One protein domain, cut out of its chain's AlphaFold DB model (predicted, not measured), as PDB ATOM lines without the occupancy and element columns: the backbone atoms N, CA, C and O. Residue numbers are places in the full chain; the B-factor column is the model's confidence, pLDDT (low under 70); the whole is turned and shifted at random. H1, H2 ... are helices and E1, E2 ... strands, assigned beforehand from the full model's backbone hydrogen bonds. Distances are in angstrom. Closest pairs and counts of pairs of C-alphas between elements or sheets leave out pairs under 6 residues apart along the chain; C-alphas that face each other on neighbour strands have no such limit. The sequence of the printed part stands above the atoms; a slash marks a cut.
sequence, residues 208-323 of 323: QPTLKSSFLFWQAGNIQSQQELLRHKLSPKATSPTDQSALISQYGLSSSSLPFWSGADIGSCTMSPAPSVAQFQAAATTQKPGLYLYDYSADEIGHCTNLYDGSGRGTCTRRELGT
ATOM      1  N   GLN A 208      34.909 -55.326  -1.250       94.12
ATOM      2  CA  GLN A 208      35.236 -53.934  -1.514       94.12
ATOM      3  C   GLN A 208      36.455 -53.484  -0.687       94.12
ATOM      4  O   GLN A 208      36.420 -53.620   0.537       94.12
ATOM      5  N   PRO A 209      37.511 -52.914  -1.297       90.81
ATOM      6  CA  PRO A 209      38.646 -52.392  -0.548       90.81
ATOM      7  C   PRO A 209      38.231 -51.194   0.312       90.81
ATOM      8  O   PRO A 209      37.500 -50.309  -0.136       90.81
ATOM      9  N   THR A 210      38.715 -51.153   1.555       90.50
ATOM     10  CA  THR A 210      38.503 -50.021   2.474       90.50
ATOM     11  C   THR A 210      39.487 -48.885   2.204       90.50
ATOM     12  O   THR A 210      39.123 -47.712   2.298       90.50
ATOM     13  N   LEU A 211      40.724 -49.218   1.815       91.56
ATOM     14  CA  LEU A 211      41.706 -48.247   1.351       91.56
ATOM     15  C   LEU A 211      41.329 -47.758  -0.051       91.56
ATOM     16  O   LEU A 211      41.409 -48.498  -1.034       91.56
ATOM     17  N   LYS A 212      40.953 -46.483  -0.151       91.38
ATOM     18  CA  LYS A 212      40.663 -45.839  -1.435       91.38
ATOM     19  C   LYS A 212      41.959 -45.650  -2.224       91.38
ATOM     20  O   LYS A 212      42.769 -44.794  -1.875       91.38
ATOM     21  N   SER A 213      42.110 -46.385  -3.317       94.94
ATOM     22  CA  SER A 213      43.216 -46.261  -4.273       94.94
ATOM     23  C   SER A 213      42.728 -45.734  -5.630       94.94
ATOM     24  O   SER A 213      41.528 -45.638  -5.870       94.94
ATOM     25  N   SER A 214      43.654 -45.330  -6.501       94.44
ATOM     26  CA  SER A 214      43.358 -44.906  -7.874       94.44
ATOM     27  C   SER A 214      44.565 -45.195  -8.757       94.44
ATOM     28  O   SER A 214      45.550 -44.463  -8.711       94.44
ATOM     29  N   PHE A 215      44.483 -46.250  -9.561       94.75
ATOM     30  CA  PHE A 215      45.551 -46.671 -10.466       94.75
ATOM     31  C   PHE A 215      45.180 -46.353 -11.914       94.75
ATOM     32  O   PHE A 215      44.220 -46.901 -12.463       94.75
ATOM     33  N   LEU A 216      45.923 -45.434 -12.527       91.25
ATOM     34  CA  LEU A 216      45.766 -45.070 -13.931       91.25
ATOM     35  C   LEU A 216      46.484 -46.087 -14.828       91.25
ATOM     36  O   LEU A 216      47.592 -46.523 -14.526       91.25
ATOM     37  N   PHE A 217      45.874 -46.404 -15.968       89.69
ATOM     38  CA  PHE A 217      46.539 -47.105 -17.061       89.69
ATOM     39  C   PHE A 217      46.885 -46.109 -18.162       89.69
ATOM     40  O   PHE A 217      46.004 -45.381 -18.616       89.69
ATOM     41  N   TRP A 218      48.135 -46.111 -18.626       82.44
ATOM     42  CA  TRP A 218      48.523 -45.323 -19.799       82.44
ATOM     43  C   TRP A 218      48.137 -46.032 -21.106       82.44
ATOM     44  O   TRP A 218      47.478 -45.454 -21.961       82.44
ATOM     45  N   GLN A 219      48.495 -47.314 -21.239       84.31
ATOM     46  CA  GLN A 219      48.261 -48.103 -22.463       84.31
ATOM     47  C   GLN A 219      47.390 -49.347 -22.251       84.31
ATOM     48  O   GLN A 219      46.725 -49.798 -23.176       84.31
ATOM     49  N   ALA A 220      47.362 -49.907 -21.039       82.31
ATOM     50  CA  ALA A 220      46.712 -51.189 -20.745       82.31
ATOM     51  C   ALA A 220      45.305 -51.042 -20.130       82.31
ATOM     52  O   ALA A 220      44.870 -51.877 -19.344       82.31
ATOM     53  N   GLY A 221      44.589 -49.957 -20.432       86.81
ATOM     54  CA  GLY A 221      43.268 -49.695 -19.855       86.81
ATOM     55  C   GLY A 221      42.168 -50.535 -20.504       86.81
ATOM     56  O   GLY A 221      41.534 -50.078 -21.448       86.81
ATOM     57  N   ASN A 222      41.920 -51.743 -19.997       91.75
ATOM     58  CA  ASN A 222      40.810 -52.603 -20.423       91.75
ATOM     59  C   ASN A 222      40.168 -53.339 -19.232       91.75
ATOM     60  O   ASN A 222      40.646 -53.254 -18.098       91.75
ATOM     61  N   ILE A 223      39.072 -54.060 -19.491       92.56
ATOM     62  CA  ILE A 223      38.314 -54.751 -18.444       92.56
ATOM     63  C   ILE A 223      39.145 -55.827 -17.730       92.56
ATOM     64  O   ILE A 223      39.024 -55.980 -16.519       92.56
ATOM     65  N   GLN A 224      40.034 -56.531 -18.434       91.00
ATOM     66  CA  GLN A 224      40.890 -57.562 -17.844       91.00
ATOM     67  C   GLN A 224      41.895 -56.951 -16.861       91.00
ATOM     68  O   GLN A 224      42.038 -57.440 -15.743       91.00
ATOM     69  N   SER A 225      42.545 -55.845 -17.227       92.12
ATOM     70  CA  SER A 225      43.474 -55.135 -16.341       92.12
ATOM     71  C   SER A 225      42.762 -54.500 -15.142       92.12
ATOM     72  O   SER A 225      43.295 -54.505 -14.034       92.12
ATOM     73  N   GLN A 226      41.533 -54.006 -15.321       95.06
ATOM     74  CA  GLN A 226      40.700 -53.512 -14.217       95.06
ATOM     75  C   GLN A 226      40.305 -54.634 -13.247       95.06
ATOM     76  O   GLN A 226      40.388 -54.448 -12.033       95.06
ATOM     77  N   GLN A 227      39.901 -55.797 -13.766       93.94
ATOM     78  CA  GLN A 227      39.620 -56.983 -12.955       93.94
ATOM     79  C   GLN A 227      40.861 -57.423 -12.179       93.94
ATOM     80  O   GLN A 227      40.742 -57.744 -10.999       93.94
ATOM     81  N   GLU A 228      42.039 -57.390 -12.804       90.88
ATOM     82  CA  GLU A 228      43.290 -57.766 -12.146       90.88
ATOM     83  C   GLU A 228      43.618 -56.846 -10.967       90.88
ATOM     84  O   GLU A 228      43.839 -57.337  -9.862       90.88
ATOM     85  N   LEU A 229      43.536 -55.519 -11.132       93.69
ATOM     86  CA  LEU A 229      43.708 -54.596 -10.001       93.69
ATOM     87  C   LEU A 229      42.724 -54.895  -8.860       93.69
ATOM     88  O   LEU A 229      43.123 -54.978  -7.697       93.69
ATOM     89  N   LEU A 230      41.443 -55.102  -9.181       94.38
ATOM     90  CA  LEU A 230      40.406 -55.313  -8.169       94.38
ATOM     91  C   LEU A 230      40.509 -56.683  -7.473       94.38
ATOM     92  O   LEU A 230      40.173 -56.793  -6.286       94.38
ATOM     93  N   ARG A 231      41.014 -57.724  -8.155       90.62
ATOM     94  CA  ARG A 231      41.374 -59.007  -7.515       90.62
ATOM     95  C   ARG A 231      42.318 -58.755  -6.342       90.62
ATOM     96  O   ARG A 231      42.008 -59.188  -5.229       90.62
ATOM     97  N   HIS A 232      43.327 -57.915  -6.564       90.38
ATOM     98  CA  HIS A 232      44.326 -57.479  -5.579       90.38
ATOM     99  C   HIS A 232      43.912 -56.253  -4.753       90.38
ATOM    100  O   HIS A 232      44.748 -55.617  -4.119       90.38
ATOM    101  N   LYS A 233      42.613 -55.917  -4.725       92.31
ATOM    102  CA  LYS A 233      42.037 -54.858  -3.871       92.31
ATOM    103  C   LYS A 233      42.583 -53.452  -4.171       92.31
ATOM    104  O   LYS A 233      42.472 -52.545  -3.346       92.31
ATOM    105  N   LEU A 234      43.087 -53.246  -5.385       94.12
ATOM    106  CA  LEU A 234      43.466 -51.948  -5.935       94.12
ATOM    107  C   LEU A 234      42.359 -51.450  -6.867       94.12
ATOM    108  O   LEU A 234      41.800 -52.203  -7.661       94.12
ATOM    109  N   SER A 235      42.010 -50.170  -6.769       95.31
ATOM    110  CA  SER A 235      40.940 -49.589  -7.581       95.31
ATOM    111  C   SER A 235      41.517 -48.956  -8.852       95.31
ATOM    112  O   SER A 235      42.414 -48.111  -8.751       95.31
ATOM    113  N   PRO A 236      41.020 -49.320 -10.051       96.38
ATOM    114  CA  PRO A 236      41.359 -48.603 -11.271       96.38
ATOM    115  C   PRO A 236      40.876 -47.153 -11.169       96.38
ATOM    116  O   PRO A 236      39.857 -46.874 -10.534       96.38
ATOM    117  N   LYS A 237      41.586 -46.225 -11.818       95.56
ATOM    118  CA  LYS A 237      41.215 -44.806 -11.826       95.56
ATOM    119  C   LYS A 237      39.777 -44.627 -12.319       95.56
ATOM    120  O   LYS A 237      38.971 -43.977 -11.664       95.56
ATOM    121  N   ALA A 238      39.452 -45.202 -13.472       94.31
ATOM    122  CA  ALA A 238      38.139 -45.095 -14.093       94.31
ATOM    123  C   ALA A 238      37.703 -46.439 -14.683       94.31
ATOM    124  O   ALA A 238      38.537 -47.264 -15.060       94.31
ATOM    125  N   THR A 239      36.389 -46.637 -14.775       95.50
ATOM    126  CA  THR A 239      35.751 -47.817 -15.377       95.50
ATOM    127  C   THR A 239      34.598 -47.390 -16.281       95.50
ATOM    128  O   THR A 239      34.016 -46.324 -16.078       95.50
ATOM    129  N   SER A 240      34.249 -48.217 -17.270       95.06
ATOM    130  CA  SER A 240      33.055 -47.979 -18.087       95.06
ATOM    131  C   SER A 240      31.783 -48.224 -17.263       95.06
ATOM    132  O   SER A 240      31.691 -49.272 -16.613       95.06
ATOM    133  N   PRO A 241      30.755 -47.355 -17.333       96.44
ATOM    134  CA  PRO A 241      29.459 -47.590 -16.690       96.44
ATOM    135  C   PRO A 241      28.794 -48.931 -17.022       96.44
ATOM    136  O   PRO A 241      28.043 -49.471 -16.205       96.44
ATOM    137  N   THR A 242      29.068 -49.485 -18.209       96.56
ATOM    138  CA  THR A 242      28.540 -50.788 -18.646       96.56
ATOM    139  C   THR A 242      29.090 -51.944 -17.819       96.56
ATOM    140  O   THR A 242      28.366 -52.899 -17.544       96.56
ATOM    141  N   ASP A 243      30.338 -51.835 -17.365       97.06
ATOM    142  CA  ASP A 243      31.060 -52.930 -16.713       97.06
ATOM    143  C   ASP A 243      30.943 -52.856 -15.184       97.06
ATOM    144  O   ASP A 243      31.112 -53.852 -14.477       97.06
ATOM    145  N   GLN A 244      30.600 -51.677 -14.657       97.75
ATOM    146  CA  GLN A 244      30.559 -51.381 -13.226       97.75
ATOM    147  C   GLN A 244      29.701 -52.353 -12.417       97.75
ATOM    148  O   GLN A 244      30.118 -52.760 -11.341       97.75
ATOM    149  N   SER A 245      28.536 -52.783 -12.910       97.25
ATOM    150  CA  SER A 245      27.690 -53.729 -12.163       97.25
ATOM    151  C   SER A 245      28.388 -55.073 -11.915       97.25
ATOM    152  O   SER A 245      28.314 -55.617 -10.808       97.25
ATOM    153  N   ALA A 246      29.105 -55.593 -12.915       96.50
ATOM    154  CA  ALA A 246      29.891 -56.814 -12.766       96.50
ATOM    155  C   ALA A 246      31.108 -56.572 -11.862       96.50
ATOM    156  O   ALA A 246      31.368 -57.360 -10.955       96.50
ATOM    157  N   LEU A 247      31.807 -55.449 -12.043       97.31
ATOM    158  CA  LEU A 247      32.983 -55.107 -11.240       97.31
ATOM    159  C   LEU A 247      32.653 -54.874  -9.757       97.31
ATOM    160  O   LEU A 247      33.411 -55.304  -8.889       97.31
ATOM    161  N   ILE A 248      31.514 -54.256  -9.442       97.31
ATOM    162  CA  ILE A 248      31.026 -54.077  -8.067       97.31
ATOM    163  C   ILE A 248      30.726 -55.441  -7.440       97.31
ATOM    164  O   ILE A 248      31.266 -55.774  -6.388       97.31
ATOM    165  N   SER A 249      29.891 -56.249  -8.099       96.19
ATOM    166  CA  SER A 249      29.382 -57.497  -7.512       96.19
ATOM    167  C   SER A 249      30.427 -58.607  -7.404       96.19
ATOM    168  O   SER A 249      30.383 -59.386  -6.456       96.19
ATOM    169  N   GLN A 250      31.364 -58.688  -8.353       94.62
ATOM    170  CA  GLN A 250      32.336 -59.784  -8.422       94.62
ATOM    171  C   GLN A 250      33.702 -59.414  -7.845       94.62
ATOM    172  O   GLN A 250      34.407 -60.289  -7.347       94.62
ATOM    173  N   TYR A 251      34.078 -58.134  -7.904       95.06
ATOM    174  CA  TYR A 251      35.434 -57.688  -7.584       95.06
ATOM    175  C   TYR A 251      35.491 -56.549  -6.559       95.06
ATOM    176  O   TYR A 251      36.577 -56.202  -6.103       95.06
ATOM    177  N   GLY A 252      34.345 -55.995  -6.154       96.06
ATOM    178  CA  GLY A 252      34.282 -54.968  -5.117       96.06
ATOM    179  C   GLY A 252      34.727 -53.589  -5.585       96.06
ATOM    180  O   GLY A 252      35.297 -52.842  -4.795       96.06
ATOM    181  N   LEU A 253      34.493 -53.233  -6.853       97.62
ATOM    182  CA  LEU A 253      34.715 -51.862  -7.320       97.62
ATOM    183  C   LEU A 253      34.018 -50.858  -6.389       97.62
ATOM    184  O   LEU A 253      32.819 -50.961  -6.141       97.62
ATOM    185  N   SER A 254      34.786 -49.890  -5.889       96.44
ATOM    186  CA  SER A 254      34.332 -48.943  -4.861       96.44
ATOM    187  C   SER A 254      34.344 -47.485  -5.308       96.44
ATOM    188  O   SER A 254      33.748 -46.633  -4.653       96.44
ATOM    189  N   SER A 255      35.034 -47.173  -6.405       96.56
ATOM    190  CA  SER A 255      35.256 -45.803  -6.855       96.56
ATOM    191  C   SER A 255      35.479 -45.726  -8.357       96.56
ATOM    192  O   SER A 255      35.970 -46.682  -8.953       96.56
ATOM    193  N   SER A 256      35.192 -44.571  -8.953       96.44
ATOM    194  CA  SER A 256      35.551 -44.263 -10.340       96.44
ATOM    195  C   SER A 256      35.740 -42.755 -10.506       96.44
ATOM    196  O   SER A 256      34.960 -41.967  -9.970       96.44
ATOM    197  N   SER A 257      36.769 -42.354 -11.247       96.44
ATOM    198  CA  SER A 257      36.966 -40.969 -11.672       96.44
ATOM    199  C   SER A 257      35.900 -40.586 -12.692       96.44
ATOM    200  O   SER A 257      35.556 -41.379 -13.573       96.44
ATOM    201  N   LEU A 258      35.427 -39.350 -12.605       96.56
ATOM    202  CA  LEU A 258      34.624 -38.709 -13.640       96.56
ATOM    203  C   LEU A 258      35.509 -38.333 -14.846       96.56
ATOM    204  O   LEU A 258      36.734 -38.262 -14.704       96.56
ATOM    205  N   PRO A 259      34.926 -38.138 -16.045       94.00
ATOM    206  CA  PRO A 259      35.678 -38.012 -17.294       94.00
ATOM    207  C   PRO A 259      36.174 -36.580 -17.554       94.00
ATOM    208  O   PRO A 259      36.231 -36.148 -18.705       94.00
ATOM    209  N   PHE A 260      36.492 -35.819 -16.507       95.50
ATOM    210  CA  PHE A 260      36.972 -34.449 -16.650       95.50
ATOM    211  C   PHE A 260      38.495 -34.417 -16.542       95.50
ATOM    212  O   PHE A 260      39.092 -34.935 -15.606       95.50
ATOM    213  N   TRP A 261      39.130 -33.825 -17.549       94.19
ATOM    214  CA  TRP A 261      40.570 -33.610 -17.612       94.19
ATOM    215  C   TRP A 261      40.812 -32.160 -18.011       94.19
ATOM    216  O   TRP A 261      40.279 -31.704 -19.025       94.19
ATOM    217  N   SER A 262      41.591 -31.427 -17.216       94.38
ATOM    218  CA  SER A 262      41.811 -29.997 -17.460       94.38
ATOM    219  C   SER A 262      42.834 -29.718 -18.564       94.38
ATOM    220  O   SER A 262      42.914 -28.593 -19.050       94.38
ATOM    221  N   GLY A 263      43.627 -30.720 -18.954       92.62
ATOM    222  CA  GLY A 263      44.796 -30.528 -19.812       92.62
ATOM    223  C   GLY A 263      46.090 -30.233 -19.050       92.62
ATOM    224  O   GLY A 263      47.143 -30.231 -19.681       92.62
ATOM    225  N   ALA A 264      46.039 -30.003 -17.733       92.94
ATOM    226  CA  ALA A 264      47.228 -29.675 -16.953       92.94
ATOM    227  C   ALA A 264      48.036 -30.909 -16.559       92.94
ATOM    228  O   ALA A 264      47.576 -31.743 -15.778       92.94
ATOM    229  N   ASP A 265      49.268 -30.961 -17.048       91.88
ATOM    230  CA  ASP A 265      50.265 -31.961 -16.694       91.88
ATOM    231  C   ASP A 265      51.641 -31.320 -16.443       91.88
ATOM    232  O   ASP A 265      51.786 -30.090 -16.465       91.88
ATOM    233  N   ILE A 266      52.658 -32.161 -16.218       88.81
ATOM    234  CA  ILE A 266      54.045 -31.732 -16.021       88.81
ATOM    235  C   ILE A 266      54.613 -30.897 -17.192       88.81
ATOM    236  O   ILE A 266      55.562 -30.143 -17.013       88.81
ATOM    237  N   GLY A 267      54.074 -31.034 -18.405       89.44
ATOM    238  CA  GLY A 267      54.552 -30.348 -19.604       89.44
ATOM    239  C   GLY A 267      53.732 -29.120 -20.001       89.44
ATOM    240  O   GLY A 267      54.276 -28.208 -20.622       89.44
ATOM    241  N   SER A 268      52.436 -29.079 -19.677       91.38
ATOM    242  CA  SER A 268      51.531 -28.026 -20.157       91.38
ATOM    243  C   SER A 268      51.362 -26.857 -19.184       91.38
ATOM    244  O   SER A 268      51.196 -25.715 -19.623       91.38
ATOM    245  N   CYS A 269      51.349 -27.131 -17.874       91.38
ATOM    246  CA  CYS A 269      51.049 -26.165 -16.813       91.38
ATOM    247  C   CYS A 269      49.879 -25.208 -17.122       91.38
ATOM    248  O   CYS A 269      49.884 -24.051 -16.702       91.38
ATOM    249  N   THR A 270      48.852 -25.671 -17.841       92.62
ATOM    250  CA  THR A 270      47.672 -24.871 -18.202       92.62
ATOM    251  C   THR A 270      46.404 -25.676 -17.950       92.62
ATOM    252  O   THR A 270      46.309 -26.817 -18.389       92.62
ATOM    253  N   MET A 271      45.423 -25.080 -17.265       93.00
ATOM    254  CA  MET A 271      44.132 -25.714 -16.973       93.00
ATOM    255  C   MET A 271      43.014 -25.072 -17.787       93.00
ATOM    256  O   MET A 271      42.858 -23.850 -17.786       93.00
ATOM    257  N   SER A 272      42.194 -25.899 -18.431       94.12
ATOM    258  CA  SER A 272      40.883 -25.471 -18.907       94.12
ATOM    259  C   SER A 272      39.975 -25.084 -17.725       94.12
ATOM    260  O   SER A 272      40.211 -25.513 -16.589       94.12
ATOM    261  N   PRO A 273      38.938 -24.254 -17.955       93.94
ATOM    262  CA  PRO A 273      37.987 -23.901 -16.909       93.94
ATOM    263  C   PRO A 273      37.343 -25.139 -16.276       93.94
ATOM    264  O   PRO A 273      37.013 -26.101 -16.970       93.94
ATOM    265  N   ALA A 274      37.127 -25.091 -14.960       94.06
ATOM    266  CA  ALA A 274      36.493 -26.184 -14.234       94.06
ATOM    267  C   ALA A 274      35.082 -26.488 -14.785       94.06
ATOM    268  O   ALA A 274      34.339 -25.551 -15.104       94.06
ATOM    269  N   PRO A 275      34.670 -27.769 -14.852       96.00
ATOM    270  CA  PRO A 275      33.297 -28.120 -15.177       96.00
ATOM    271  C   PRO A 275      32.314 -27.505 -14.177       96.00
ATOM    272  O   PRO A 275      32.576 -27.401 -12.978       96.00
ATOM    273  N   SER A 276      31.140 -27.125 -14.670       97.44
ATOM    274  CA  SER A 276      30.032 -26.679 -13.829       97.44
ATOM    275  C   SER A 276      29.495 -27.811 -12.947       97.44
ATOM    276  O   SER A 276      29.592 -28.996 -13.279       97.44
ATOM    277  N   VAL A 277      28.822 -27.445 -11.854       96.81
ATOM    278  CA  VAL A 277      28.126 -28.402 -10.975       96.81
ATOM    279  C   VAL A 277      27.140 -29.274 -11.763       96.81
ATOM    280  O   VAL A 277      27.097 -30.484 -11.554       96.81
ATOM    281  N   ALA A 278      26.406 -28.693 -12.717       98.25
ATOM    282  CA  ALA A 278      25.465 -29.430 -13.559       98.25
ATOM    283  C   ALA A 278      26.162 -30.491 -14.431       98.25
ATOM    284  O   ALA A 278      25.630 -31.586 -14.604       98.25
ATOM    285  N   GLN A 279      27.368 -30.209 -14.938       97.81
ATOM    286  CA  GLN A 279      28.159 -31.189 -15.689       97.81
ATOM    287  C   GLN A 279      28.642 -32.328 -14.787       97.81
ATOM    288  O   GLN A 279      28.517 -33.490 -15.173       97.81
ATOM    289  N   PHE A 280      29.125 -32.026 -13.577       97.06
ATOM    290  CA  PHE A 280      29.491 -33.062 -12.605       97.06
ATOM    291  C   PHE A 280      28.294 -33.938 -12.223       97.06
ATOM    292  O   PHE A 280      28.410 -35.162 -12.219       97.06
ATOM    293  N   GLN A 281      27.134 -33.331 -11.962       97.50
ATOM    294  CA  GLN A 281      25.898 -34.053 -11.659       97.50
ATOM    295  C   GLN A 281      25.473 -34.948 -12.827       97.50
ATOM    296  O   GLN A 281      25.212 -36.129 -12.617       97.50
ATOM    297  N   ALA A 282      25.469 -34.428 -14.056       98.00
ATOM    298  CA  ALA A 282      25.130 -35.203 -15.246       98.00
ATOM    299  C   ALA A 282      26.106 -36.366 -15.488       98.00
ATOM    300  O   ALA A 282      25.680 -37.457 -15.845       98.00
ATOM    301  N   ALA A 283      27.409 -36.175 -15.259       97.31
ATOM    302  CA  ALA A 283      28.376 -37.266 -15.355       97.31
ATOM    303  C   ALA A 283      28.151 -38.314 -14.253       97.31
ATOM    304  O   ALA A 283      28.193 -39.513 -14.530       97.31
ATOM    305  N   ALA A 284      27.854 -37.883 -13.025       97.25
ATOM    306  CA  ALA A 284      27.599 -38.774 -11.899       97.25
ATOM    307  C   ALA A 284      26.357 -39.659 -12.101       97.25
ATOM    308  O   ALA A 284      26.404 -40.836 -11.747       97.25
ATOM    309  N   THR A 285      25.282 -39.155 -12.722       97.44
ATOM    310  CA  THR A 285      24.070 -39.962 -12.982       97.44
ATOM    311  C   THR A 285      24.294 -41.105 -13.971       97.44
ATOM    312  O   THR A 285      23.516 -42.058 -13.983       97.44
ATOM    313  N   THR A 286      25.359 -41.055 -14.779       97.38
ATOM    314  CA  THR A 286      25.725 -42.162 -15.679       97.38
ATOM    315  C   THR A 286      26.369 -43.341 -14.948       97.38
ATOM    316  O   THR A 286      26.393 -44.448 -15.484       97.38
ATOM    317  N   GLN A 287      26.900 -43.121 -13.743       98.00
ATOM    318  CA  GLN A 287      27.650 -44.116 -12.980       98.00
ATOM    319  C   GLN A 287      26.710 -45.007 -12.160       98.00
ATOM    320  O   GLN A 287      25.598 -44.617 -11.798       98.00
ATOM    321  N   LYS A 288      27.152 -46.223 -11.828       97.75
ATOM    322  CA  LYS A 288      26.394 -47.105 -10.932       97.75
ATOM    323  C   LYS A 288      26.377 -46.550  -9.499       97.75
ATOM    324  O   LYS A 288      27.377 -45.989  -9.044       97.75
ATOM    325  N   PRO A 289      25.257 -46.713  -8.769       95.75
ATOM    326  CA  PRO A 289      25.133 -46.217  -7.402       95.75
ATOM    327  C   PRO A 289      26.120 -46.914  -6.456       95.75
ATOM    328  O   PRO A 289      26.506 -48.061  -6.677       95.75
ATOM    329  N   GLY A 290      26.497 -46.224  -5.378       91.81
ATOM    330  CA  GLY A 290      27.403 -46.745  -4.346       91.81
ATOM    331  C   GLY A 290      28.894 -46.543  -4.633       91.81
ATOM    332  O   GLY A 290      29.712 -46.788  -3.750       91.81
ATOM    333  N   LEU A 291      29.259 -46.053  -5.823       96.62
ATOM    334  CA  LEU A 291      30.637 -45.687  -6.138       96.62
ATOM    335  C   LEU A 291      31.014 -44.345  -5.504       96.62
ATOM    336  O   LEU A 291      30.286 -43.358  -5.611       96.62
ATOM    337  N   TYR A 292      32.202 -44.285  -4.905       96.56
ATOM    338  CA  TYR A 292      32.861 -43.031  -4.570       96.56
ATOM    339  C   TYR A 292      33.359 -42.364  -5.858       96.56
ATOM    340  O   TYR A 292      34.320 -42.824  -6.483       96.56
ATOM    341  N   LEU A 293      32.685 -41.292  -6.265       97.25
ATOM    342  CA  LEU A 293      33.033 -40.525  -7.456       97.25
ATOM    343  C   LEU A 293      33.988 -39.393  -7.089       97.25
ATOM    344  O   LEU A 293      33.815 -38.718  -6.077       97.25
ATOM    345  N   TYR A 294      35.008 -39.199  -7.913       95.88
ATOM    346  CA  TYR A 294      35.999 -38.144  -7.737       95.88
ATOM    347  C   TYR A 294      36.447 -37.608  -9.092       95.88
ATOM    348  O   TYR A 294      36.111 -38.171 -10.132       95.88
ATOM    349  N   ASP A 295      37.206 -36.520  -9.070       94.50
ATOM    350  CA  ASP A 295      37.765 -35.911 -10.266       94.50
ATOM    351  C   ASP A 295      39.294 -35.998 -10.250       94.50
ATOM    352  O   ASP A 295      39.932 -35.706  -9.237       94.50
ATOM    353  N   TYR A 296      39.875 -36.427 -11.367       92.81
ATOM    354  CA  TYR A 296      41.315 -36.421 -11.613       92.81
ATOM    355  C   TYR A 296      41.583 -35.369 -12.683       92.81
ATOM    356  O   TYR A 296      41.677 -35.677 -13.871       92.81
ATOM    357  N   SER A 297      41.641 -34.112 -12.257       92.56
ATOM    358  CA  SER A 297      41.657 -32.971 -13.167       92.56
ATOM    359  C   SER A 297      43.042 -32.628 -13.708       92.56
ATOM    360  O   SER A 297      43.120 -32.008 -14.767       92.56
ATOM    361  N   ALA A 298      44.112 -33.006 -13.006       92.19
ATOM    362  CA  ALA A 298      45.490 -32.642 -13.322       92.19
ATOM    363  C   ALA A 298      46.473 -33.735 -12.891       92.19
ATOM    364  O   ALA A 298      46.156 -34.530 -12.003       92.19
ATOM    365  N   ASP A 299      47.665 -33.738 -13.480       90.56
ATOM    366  CA  ASP A 299      48.736 -34.680 -13.154       90.56
ATOM    367  C   ASP A 299      50.069 -33.950 -12.966       90.56
ATOM    368  O   ASP A 299      50.360 -33.007 -13.685       90.56
ATOM    369  N   GLU A 300      50.880 -34.342 -11.985       89.31
ATOM    370  CA  GLU A 300      52.253 -33.827 -11.806       89.31
ATOM    371  C   GLU A 300      52.446 -32.279 -11.846       89.31
ATOM    372  O   GLU A 300      53.546 -31.767 -12.075       89.31
ATOM    373  N   ILE A 301      51.412 -31.490 -11.523       89.56
ATOM    374  CA  ILE A 301      51.436 -30.011 -11.585       89.56
ATOM    375  C   ILE A 301      52.230 -29.329 -10.454       89.56
ATOM    376  O   ILE A 301      52.171 -28.111 -10.292       89.56
ATOM    377  N   GLY A 302      52.979 -30.086  -9.646       84.25
ATOM    378  CA  GLY A 302      53.657 -29.577  -8.444       84.25
ATOM    379  C   GLY A 302      54.716 -28.496  -8.703       84.25
ATOM    380  O   GLY A 302      55.120 -27.799  -7.774       84.25
ATOM    381  N   HIS A 303      55.158 -28.344  -9.952       84.56
ATOM    382  CA  HIS A 303      56.116 -27.326 -10.384       84.56
ATOM    383  C   HIS A 303      55.460 -26.155 -11.151       84.56
ATOM    384  O   HIS A 303      56.133 -25.163 -11.432       84.56
ATOM    385  N   CYS A 304      54.160 -26.238 -11.459       88.44
ATOM    386  CA  CYS A 304      53.417 -25.232 -12.217       88.44
ATOM    387  C   CYS A 304      53.031 -24.046 -11.321       88.44
ATOM    388  O   CYS A 304      51.903 -23.956 -10.836       88.44
ATOM    389  N   THR A 305      53.964 -23.117 -11.099       88.19
ATOM    390  CA  THR A 305      53.782 -21.977 -10.175       88.19
ATOM    391  C   THR A 305      52.639 -21.033 -10.555       88.19
ATOM    392  O   THR A 305      52.151 -20.278  -9.720       88.19
ATOM    393  N   ASN A 306      52.217 -21.054 -11.820       88.19
ATOM    394  CA  ASN A 306      51.074 -20.299 -12.333       88.19
ATOM    395  C   ASN A 306      49.716 -20.953 -12.015       88.19
ATOM    396  O   ASN A 306      48.697 -20.272 -12.068       88.19
ATOM    397  N   LEU A 307      49.699 -22.255 -11.711       85.88
ATOM    398  CA  LEU A 307      48.500 -23.008 -11.325       85.88
ATOM    399  C   LEU A 307      48.426 -23.244  -9.812       85.88
ATOM    400  O   LEU A 307      47.336 -23.354  -9.255       85.88
ATOM    401  N   TYR A 308      49.580 -23.336  -9.149       74.69
ATOM    402  CA  TYR A 308      49.691 -23.628  -7.726       74.69
ATOM    403  C   TYR A 308      50.905 -22.906  -7.132       74.69
ATOM    404  O   TYR A 308      52.015 -23.062  -7.630       74.69
ATOM    405  N   ASP A 309      50.738 -22.146  -6.047       64.94
ATOM    406  CA  ASP A 309      51.785 -21.246  -5.521       64.94
ATOM    407  C   ASP A 309      53.000 -21.945  -4.867       64.94
ATOM    408  O   ASP A 309      53.924 -21.291  -4.386       64.94
ATOM    409  N   GLY A 310      53.040 -23.281  -4.860       58.00
ATOM    410  CA  GLY A 310      54.187 -24.069  -4.408       58.00
ATOM    411  C   GLY A 310      54.521 -23.948  -2.916       58.00
ATOM    412  O   GLY A 310      55.512 -24.538  -2.484       58.00
ATOM    413  N   SER A 311      53.710 -23.253  -2.110       53.53
ATOM    414  CA  SER A 311      53.964 -23.027  -0.677       53.53
ATOM    415  C   SER A 311      53.838 -24.288   0.199       53.53
ATOM    416  O   SER A 311      54.174 -24.264   1.381       53.53
ATOM    417  N   GLY A 312      53.424 -25.419  -0.383       49.62
ATOM    418  CA  GLY A 312      53.256 -26.712   0.287       49.62
ATOM    419  C   GLY A 312      54.140 -27.837  -0.259       49.62
ATOM    420  O   GLY A 312      53.657 -28.960  -0.408       49.62
ATOM    421  N   ARG A 313      55.410 -27.575  -0.610       44.28
ATOM    422  CA  ARG A 313      56.354 -28.643  -1.000       44.28
ATOM    423  C   ARG A 313      56.490 -29.660   0.141       44.28
ATOM    424  O   ARG A 313      57.218 -29.415   1.096       44.28
ATOM    425  N   GLY A 314      55.816 -30.806   0.022       40.78
ATOM    426  CA  GLY A 314      56.105 -31.973   0.857       40.78
ATOM    427  C   GLY A 314      54.946 -32.881   1.253       40.78
ATOM    428  O   GLY A 314      55.222 -33.915   1.852       40.78
ATOM    429  N   THR A 315      53.683 -32.580   0.943       33.94
ATOM    430  CA  THR A 315      52.590 -33.483   1.339       33.94
ATOM    431  C   THR A 315      51.648 -33.797   0.190       33.94
ATOM    432  O   THR A 315      50.972 -32.928  -0.352       33.94
ATOM    433  N   CYS A 316      51.581 -35.084  -0.147       34.34
ATOM    434  CA  CYS A 316      50.526 -35.694  -0.942       34.34
ATOM    435  C   CYS A 316      49.201 -35.578  -0.159       34.34
ATOM    436  O   CYS A 316      48.766 -36.518   0.497       34.34
ATOM    437  N   THR A 317      48.594 -34.392  -0.121       36.66
ATOM    438  CA  THR A 317      47.313 -34.167   0.559       36.66
ATOM    439  C   THR A 317      46.204 -34.106  -0.471       36.66
ATOM    440  O   THR A 317      45.963 -33.074  -1.096       36.66
ATOM    441  N   ARG A 318      45.496 -35.233  -0.608       37.78
ATOM    442  CA  ARG A 318      44.103 -35.262  -1.057       37.78
ATOM    443  C   ARG A 318      43.347 -34.261  -0.173       37.78
ATOM    444  O   ARG A 318      43.251 -34.480   1.032       37.78
ATOM    445  N   ARG A 319      42.848 -33.152  -0.726       33.16
ATOM    446  CA  ARG A 319      41.830 -32.364  -0.020       33.16
ATOM    447  C   ARG A 319      40.566 -33.217   0.004       33.16
ATOM    448  O   ARG A 319      39.927 -33.398  -1.027       33.16
ATOM    449  N   GLU A 320      40.242 -33.784   1.159       32.78
ATOM    450  CA  GLU A 320      38.884 -34.251   1.412       32.78
ATOM    451  C   GLU A 320      37.983 -33.014   1.427       32.78
ATOM    452  O   GLU A 320      38.182 -32.091   2.217       32.78
ATOM    453  N   LEU A 321      37.032 -32.960   0.494       32.84
ATOM    454  CA  LEU A 321      35.940 -31.997   0.555       32.84
ATOM    455  C   LEU A 321      35.027 -32.445   1.703       32.84
ATOM    456  O   LEU A 321      34.258 -33.393   1.557       32.84
ATOM    457  N   GLY A 322      35.206 -31.825   2.868       32.78
ATOM    458  CA  GLY A 322      34.341 -31.993   4.031       32.78
ATOM    459  C   GLY A 322      33.112 -31.086   3.955       32.78
ATOM    460  O   GLY A 322      33.266 -29.906   3.651       32.78
ATOM    461  N   THR A 323      31.960 -31.709   4.243       35.97
ATOM    462  CA  THR A 323      30.616 -31.203   4.624       35.97
ATOM    463  C   THR A 323      30.067 -29.960   3.938       35.97
ATOM    464  O   THR A 323      30.549 -28.850   4.247       35.97
TER     465      THR A 323
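AT A GLANCE: This is residues 208 to 323 of the 323 residues of an uncharacterized protein of Acidobacteria bacterium (UniProt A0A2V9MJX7). Mostly loops, with little regular structure: two short parallel strands, E1 and E2, lie near the middle, with H1 and H2 at one end, the loops around residues 269 and 306 at the other, and a tail, 315 to 323, sticking out. The printed part has 116 residues, 32 in named elements, in the order H1, H2, E1, H3, E2; the class is mostly helix. It is compact, radius of gyration of the C-alphas 15.4 A, spanning 44 by 31 by 31 A.

IN THESE COORDINATES: H1, residues 223 to 231, begins at C-alpha (38.314, -54.751, -18.444) and spans 12.1 A. H2 is 244 to 251, 9.8 A; E1, 255 to 257, 7.0 A; H3, 277 to 285, 12.4 A. E2, 292 to 294, 6.6 A, ends at C-alpha (35.999, -38.144, -7.737).

HOW THE PARTS SIT: H1 and H2 touch at C-alphas 230 and 251, 5.5 A, the closest, a steep tilt of 42 degrees, the same way. E1 and E2 are parallel at 18 degrees; N 256 and O 292 are within hydrogen-bond range, 3.1 A. E1, H3, E2 form a strand-helix-strand unit, parallel neighbour strands joined through a helix, its crossover right-handed. The closest C-alphas of H3 and E2 are 284 and 293, 7.2 A. In H1, H2 and H3 every O i to N i+4 pair is within range.

THE WHOLE: C-alphas 250 and 306 are farthest apart, 43.9 A. The printed part has no cut. Links H1 to H2 and E1 to H3 are long. Residues 309 to 323 have pLDDT under 70.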